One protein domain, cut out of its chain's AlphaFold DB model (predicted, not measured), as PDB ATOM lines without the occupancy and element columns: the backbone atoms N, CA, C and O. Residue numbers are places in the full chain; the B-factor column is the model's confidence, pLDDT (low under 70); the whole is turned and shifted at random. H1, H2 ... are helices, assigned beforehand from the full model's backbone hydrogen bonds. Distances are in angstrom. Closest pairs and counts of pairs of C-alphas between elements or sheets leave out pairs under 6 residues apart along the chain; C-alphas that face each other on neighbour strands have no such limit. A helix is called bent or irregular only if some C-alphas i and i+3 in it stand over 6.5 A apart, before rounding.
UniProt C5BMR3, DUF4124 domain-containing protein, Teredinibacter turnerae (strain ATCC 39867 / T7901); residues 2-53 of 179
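This is residues 2 to 53 of the 179 residues of the protein "DUF4124 domain-containing protein" of Teredinibacter turnerae (strain ATCC 39867 / T7901) (UniProt C5BMR3). A long straight helix, H2, and a short one, H1, make an open, lopsided V with nothing packed between its arms. The link of residues 14 to 19 forms the corner, and from there H2 makes most of the length. The printed part has 52 residues with two named helices, in the order H1, H2, and no named strand; the class is all helix. The whole is extended, with a radius of gyration of the C-alphas of 18.4 A, and the C-alphas span 56 by 25 by 5 A along their three main axes.

H1 holds residues 2 to 13 and is 17.9 A long from first to last C-alpha. It begins at C-alpha 2 at (144.447, 120.059, 127.346) and ends at C-alpha 13 at (137.042, 116.884, 111.361). H2 holds residues 20 to 52 and is 48.2 A long, from C-alpha 20 at (136.686, 126.458, 106.615) to C-alpha 52 at (139.160, 158.478, 142.610). Gly 53 follows it.

H1 and H2 are apart, with no C-alpha of the one within 8 A of the other. A short link of 6 residues joins them. Neither helix is bent or irregular. In H2 every O i to N i+4 pair is within hydrogen-bond range; in H1 6 of 8 are.

Residues 2 to 53 stand free: no C-alpha 8 or more residues away along the chain comes within 10 A. The two C-alphas farthest apart are those of Arg 15 and Gly 53, at 56.4 A; the C-alphas of Val 2 and Gly 53 are 41.7 A apart. The printed part has no cut and no long link. The mean pLDDT of the printed part is 72.9; residues 2 to 23 are under 70. The mean is 50 in H1 and 85 in H2.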
ATOM      1  N   VAL A   2     145.806 119.809 127.887       46.03
ATOM      2  CA  VAL A   2     144.447 120.059 127.346       46.03
ATOM      3  C   VAL A   2     144.441 120.751 125.967       46.03
ATOM      4  O   VAL A   2     143.600 120.454 125.126       46.03
ATOM      5  N   VAL A   3     145.434 121.599 125.679       51.91
ATOM      6  CA  VAL A   3     145.551 122.332 124.400       51.91
ATOM      7  C   VAL A   3     145.846 121.405 123.207       51.91
ATOM      8  O   VAL A   3     145.344 121.627 122.108       51.91
ATOM      9  N   PHE A   4     146.593 120.317 123.421       48.41
ATOM     10  CA  PHE A   4     146.931 119.362 122.357       48.41
ATOM     11  C   PHE A   4     145.756 118.455 121.974       48.41
ATOM     12  O   PHE A   4     145.604 118.115 120.802       48.41
ATOM     13  N   LEU A   5     144.881 118.121 122.929       48.31
ATOM     14  CA  LEU A   5     143.676 117.331 122.659       48.31
ATOM     15  C   LEU A   5     142.657 118.102 121.807       48.31
ATOM     16  O   LEU A   5     142.051 117.515 120.914       48.31
ATOM     17  N   PHE A   6     142.534 119.420 121.996       51.31
ATOM     18  CA  PHE A   6     141.684 120.257 121.140       51.31
ATOM     19  C   PHE A   6     142.253 120.434 119.725       51.31
ATOM     20  O   PHE A   6     141.502 120.424 118.748       51.31
ATOM     21  N   TYR A   7     143.578 120.522 119.588       56.47
ATOM     22  CA  TYR A   7     144.230 120.636 118.280       56.47
ATOM     23  C   TYR A   7     144.128 119.331 117.461       56.47
ATOM     24  O   TYR A   7     143.872 119.355 116.254       56.47
ATOM     25  N   ALA A   8     144.246 118.176 118.124       51.72
ATOM     26  CA  ALA A   8     144.122 116.863 117.491       51.72
ATOM     27  C   ALA A   8     142.671 116.507 117.106       51.72
ATOM     28  O   ALA A   8     142.445 115.878 116.072       51.72
ATOM     29  N   LEU A   9     141.672 116.945 117.883       47.31
ATOM     30  CA  LEU A   9     140.262 116.738 117.529       47.31
ATOM     31  C   LEU A   9     139.828 117.634 116.352       47.31
ATOM     32  O   LEU A   9     139.013 117.224 115.527       47.31
ATOM     33  N   SER A  10     140.434 118.821 116.231       50.34
ATOM     34  CA  SER A  10     140.199 119.756 115.126       50.34
ATOM     35  C   SER A  10     140.667 119.194 113.780       50.34
ATOM     36  O   SER A  10     139.925 119.228 112.801       50.34
ATOM     37  N   THR A  11     141.848 118.574 113.717       51.38
ATOM     38  CA  THR A  11     142.409 118.074 112.445       51.38
ATOM     39  C   THR A  11     141.653 116.879 111.857       51.38
ATOM     40  O   THR A  11     141.607 116.731 110.636       51.38
ATOM     41  N   LYS A  12     140.987 116.054 112.678       47.66
ATOM     42  CA  LYS A  12     140.250 114.869 112.194       47.66
ATOM     43  C   LYS A  12     138.868 115.194 111.605       47.66
ATOM     44  O   LYS A  12     138.331 114.385 110.851       47.66
ATOM     45  N   ILE A  13     138.324 116.378 111.895       49.75
ATOM     46  CA  ILE A  13     137.042 116.884 111.361       49.75
ATOM     47  C   ILE A  13     137.252 117.709 110.070       49.75
ATOM     48  O   ILE A  13     136.307 118.003 109.339       49.75
ATOM     49  N   VAL A  14     138.504 118.004 109.702       54.81
ATOM     50  CA  VAL A  14     138.879 118.677 108.445       54.81
ATOM     51  C   VAL A  14     138.975 117.652 107.305       54.81
ATOM     52  O   VAL A  14     140.030 117.434 106.717       54.81
ATOM     53  N   ARG A  15     137.865 116.974 106.990       51.09
ATOM     54  CA  ARG A  15     137.738 116.191 105.739       51.09
ATOM     55  C   ARG A  15     136.582 116.632 104.842       51.09
ATOM     56  O   ARG A  15     136.512 116.182 103.710       51.09
ATOM     57  N   ASN A  16     135.742 117.573 105.278       48.81
ATOM     58  CA  ASN A  16     134.681 118.132 104.438       48.81
ATOM     59  C   ASN A  16     134.897 119.639 104.243       48.81
ATOM     60  O   ASN A  16     134.810 120.427 105.184       48.81
ATOM     61  N   GLY A  17     135.196 120.030 103.001       56.56
ATOM     62  CA  GLY A  17     135.614 121.371 102.568       56.56
ATOM     63  C   GLY A  17     134.570 122.493 102.657       56.56
ATOM     64  O   GLY A  17     134.723 123.488 101.964       56.56
ATOM     65  N   ILE A  18     133.541 122.370 103.501       54.41
ATOM     66  CA  ILE A  18     132.456 123.364 103.642       54.41
ATOM     67  C   ILE A  18     132.574 124.174 104.958       54.41
ATOM     68  O   ILE A  18     131.984 125.239 105.096       54.41
ATOM     69  N   TYR A  19     133.407 123.754 105.923       55.38
ATOM     70  CA  TYR A  19     133.483 124.394 107.256       55.38
ATOM     71  C   TYR A  19     134.587 125.453 107.434       55.38
ATOM     72  O   TYR A  19     134.659 126.101 108.480       55.38
ATOM     73  N   LYS A  20     135.465 125.648 106.443       54.78
ATOM     74  CA  LYS A  20     136.686 126.458 106.615       54.78
ATOM     75  C   LYS A  20     136.406 127.970 106.711       54.78
ATOM     76  O   LYS A  20     137.085 128.656 107.478       54.78
ATOM     77  N   GLU A  21     135.392 128.481 106.008       59.47
ATOM     78  CA  GLU A  21     135.005 129.906 106.061       59.47
ATOM     79  C   GLU A  21     134.249 130.271 107.346       59.47
ATOM     80  O   GLU A  21     134.537 131.284 107.980       59.47
ATOM     81  N   ASN A  22     133.347 129.402 107.808       62.72
ATOM     82  CA  ASN A  22     132.569 129.654 109.024       62.72
ATOM     83  C   ASN A  22     133.449 129.644 110.286       62.72
ATOM     84  O   ASN A  22     133.270 130.480 111.167       62.72
ATOM     85  N   ILE A  23     134.453 128.763 110.360       67.25
ATOM     86  CA  ILE A  23     135.397 128.717 111.492       67.25
ATOM     87  C   ILE A  23     136.290 129.964 111.531       67.25
ATOM     88  O   ILE A  23     136.540 130.513 112.604       67.25
ATOM     89  N   THR A  24     136.749 130.449 110.374       74.44
ATOM     90  CA  THR A  24     137.566 131.671 110.302       74.44
ATOM     91  C   THR A  24     136.752 132.927 110.628       74.44
ATOM     92  O   THR A  24     137.269 133.818 111.303       74.44
ATOM     93  N   MET A  25     135.478 132.982 110.234       77.75
ATOM     94  CA  MET A  25     134.546 134.053 110.619       77.75
ATOM     95  C   MET A  25     134.222 134.039 112.120       77.75
ATOM     96  O   MET A  25     134.302 135.081 112.770       77.75
ATOM     97  N   VAL A  26     133.940 132.868 112.702       82.38
ATOM     98  CA  VAL A  26     133.672 132.726 114.146       82.38
ATOM     99  C   VAL A  26     134.911 133.062 114.978       82.38
ATOM    100  O   VAL A  26     134.808 133.812 115.944       82.38
ATOM    101  N   TRP A  27     136.103 132.598 114.589       81.12
ATOM    102  CA  TRP A  27     137.354 132.935 115.281       81.12
ATOM    103  C   TRP A  27     137.656 134.440 115.252       81.12
ATOM    104  O   TRP A  27     138.013 135.024 116.275       81.12
ATOM    105  N   LYS A  28     137.450 135.096 114.102       80.88
ATOM    106  CA  LYS A  28     137.562 136.558 113.980       80.88
ATOM    107  C   LYS A  28     136.563 137.287 114.878       80.88
ATOM    108  O   LYS A  28     136.914 138.307 115.465       80.88
ATOM    109  N   LEU A  29     135.342 136.769 114.993       89.44
ATOM    110  CA  LEU A  29     134.306 137.339 115.852       89.44
ATOM    111  C   LEU A  29     134.667 137.195 117.335       89.44
ATOM    112  O   LEU A  29     134.597 138.177 118.071       89.44
ATOM    113  N   VAL A  30     135.151 136.023 117.755       90.94
ATOM    114  CA  VAL A  30     135.646 135.788 119.122       90.94
ATOM    115  C   VAL A  30     136.818 136.715 119.449       90.94
ATOM    116  O   VAL A  30     136.799 137.378 120.486       90.94
ATOM    117  N   LEU A  31     137.800 136.834 118.549       92.56
ATOM    118  CA  LEU A  31     138.940 137.735 118.737       92.56
ATOM    119  C   LEU A  31     138.488 139.198 118.864       92.56
ATOM    120  O   LEU A  31     138.964 139.923 119.732       92.56
ATOM    121  N   LYS A  32     137.531 139.629 118.034       86.94
ATOM    122  CA  LYS A  32     136.999 140.999 118.052       86.94
ATOM    123  C   LYS A  32     136.254 141.313 119.351       86.94
ATOM    124  O   LYS A  32     136.446 142.390 119.910       86.94
ATOM    125  N   VAL A  33     135.450 140.372 119.847       95.38
ATOM    126  CA  VAL A  33     134.757 140.509 121.137       95.38
ATOM    127  C   VAL A  33     135.767 140.552 122.285       95.38
ATOM    128  O   VAL A  33     135.661 141.417 123.150       95.38
ATOM    129  N   MET A  34     136.796 139.702 122.265       95.19
ATOM    130  CA  MET A  34     137.842 139.705 123.292       95.19
ATOM    131  C   MET A  34     138.604 141.039 123.340       95.19
ATOM    132  O   MET A  34     138.801 141.596 124.419       95.19
ATOM    133  N   VAL A  35     138.990 141.584 122.181       95.31
ATOM    134  CA  VAL A  35     139.668 142.888 122.099       95.31
ATOM    135  C   VAL A  35     138.751 144.016 122.580       95.31
ATOM    136  O   VAL A  35     139.200 144.876 123.332       95.31
ATOM    137  N   MET A  36     137.463 144.000 122.222       94.44
ATOM    138  CA  MET A  36     136.499 144.997 122.705       94.44
ATOM    139  C   MET A  36     136.367 144.967 124.233       94.44
ATOM    140  O   MET A  36     136.376 146.020 124.867       94.44
ATOM    141  N   VAL A  37     136.281 143.776 124.831       95.38
ATOM    142  CA  VAL A  37     136.220 143.627 126.292       95.38
ATOM    143  C   VAL A  37     137.509 144.135 126.940       95.38
ATOM    144  O   VAL A  37     137.439 144.878 127.915       95.38
ATOM    145  N   ALA A  38     138.678 143.819 126.378       93.25
ATOM    146  CA  ALA A  38     139.957 144.308 126.894       93.25
ATOM    147  C   ALA A  38     140.057 145.844 126.850       93.25
ATOM    148  O   ALA A  38     140.487 146.464 127.823       93.25
ATOM    149  N   VAL A  39     139.603 146.466 125.755       95.19
ATOM    150  CA  VAL A  39     139.549 147.929 125.626       95.19
ATOM    151  C   VAL A  39     138.592 148.528 126.656       95.19
ATOM    152  O   VAL A  39     138.960 149.485 127.333       95.19
ATOM    153  N   MET A  40     137.403 147.947 126.832       92.88
ATOM    154  CA  MET A  40     136.432 148.419 127.826       92.88
ATOM    155  C   MET A  40     136.989 148.346 129.249       92.88
ATOM    156  O   MET A  40     136.895 149.324 129.983       92.88
ATOM    157  N   VAL A  41     137.648 147.245 129.623       91.69
ATOM    158  CA  VAL A  41     138.291 147.109 130.941       91.69
ATOM    159  C   VAL A  41     139.385 148.165 131.138       91.69
ATOM    160  O   VAL A  41     139.459 148.779 132.205       91.69
ATOM    161  N   GLY A  42     140.199 148.425 130.111       88.81
ATOM    162  CA  GLY A  42     141.232 149.462 130.156       88.81
ATOM    163  C   GLY A  42     140.658 150.869 130.344       88.81
ATOM    164  O   GLY A  42     141.116 151.611 131.215       88.81
ATOM    165  N   VAL A  43     139.620 151.221 129.579       91.06
ATOM    166  CA  VAL A  43     138.948 152.528 129.679       91.06
ATOM    167  C   VAL A  43     138.256 152.685 131.032       91.06
ATOM    168  O   VAL A  43     138.409 153.725 131.672       91.06
ATOM    169  N   SER A  44     137.552 151.660 131.516       87.75
ATOM    170  CA  SER A  44     136.912 151.689 132.835       87.75
ATOM    171  C   SER A  44     137.926 151.888 133.964       87.75
ATOM    172  O   SER A  44     137.678 152.694 134.859       87.75
ATOM    173  N   ASN A  45     139.087 151.226 133.907       88.19
ATOM    174  CA  ASN A  45     140.154 151.442 134.886       88.19
ATOM    175  C   ASN A  45     140.689 152.884 134.851       88.19
ATOM    176  O   ASN A  45     140.903 153.490 135.899       88.19
ATOM    177  N   TYR A  46     140.877 153.442 133.651       86.12
ATOM    178  CA  TYR A  46     141.377 154.806 133.477       86.12
ATOM    179  C   TYR A  46     140.394 155.866 133.994       86.12
ATOM    180  O   TYR A  46     140.796 156.788 134.700       86.12
ATOM    181  N   VAL A  47     139.097 155.717 133.708       87.62
ATOM    182  CA  VAL A  47     138.064 156.641 134.207       87.62
ATOM    183  C   VAL A  47     137.959 156.582 135.731       87.62
ATOM    184  O   VAL A  47     137.892 157.628 136.374       87.62
ATOM    185  N   LEU A  48     138.000 155.381 136.318       83.50
ATOM    186  CA  LEU A  48     138.009 155.227 137.774       83.50
ATOM    187  C   LEU A  48     139.233 155.909 138.391       83.50
ATOM    188  O   LEU A  48     139.068 156.676 139.331       83.50
ATOM    189  N   TYR A  49     140.422 155.730 137.808       83.19
ATOM    190  CA  TYR A  49     141.634 156.413 138.260       83.19
ATOM    191  C   TYR A  49     141.513 157.945 138.213       83.19
ATOM    192  O   TYR A  49     141.907 158.609 139.166       83.19
ATOM    193  N   LEU A  50     140.932 158.515 137.152       86.06
ATOM    194  CA  LEU A  50     140.724 159.967 137.065       86.06
ATOM    195  C   LEU A  50     139.724 160.498 138.103       86.06
ATOM    196  O   LEU A  50     139.889 161.621 138.573       86.06
ATOM    197  N   MET A  51     138.697 159.721 138.464       81.94
ATOM    198  CA  MET A  51     137.698 160.143 139.454       81.94
ATOM    199  C   MET A  51     138.171 159.964 140.900       81.94
ATOM    200  O   MET A  51     137.905 160.824 141.736       81.94
ATOM    201  N   THR A  52     138.833 158.852 141.220       79.06
ATOM    202  CA  THR A  52     139.160 158.478 142.610       79.06
ATOM    203  C   THR A  52     140.633 158.677 142.965       79.06
ATOM    204  O   THR A  52     140.997 158.554 144.134       79.06
ATOM    205  N   GLY A  53     141.494 158.944 141.978       74.50
ATOM    206  CA  GLY A  53     142.948 159.008 142.147       74.50
ATOM    207  C   GLY A  53     143.604 157.657 142.465       74.50
ATOM    208  O   GLY A  53     144.804 157.616 142.726       74.50
TER     209      GLY A  53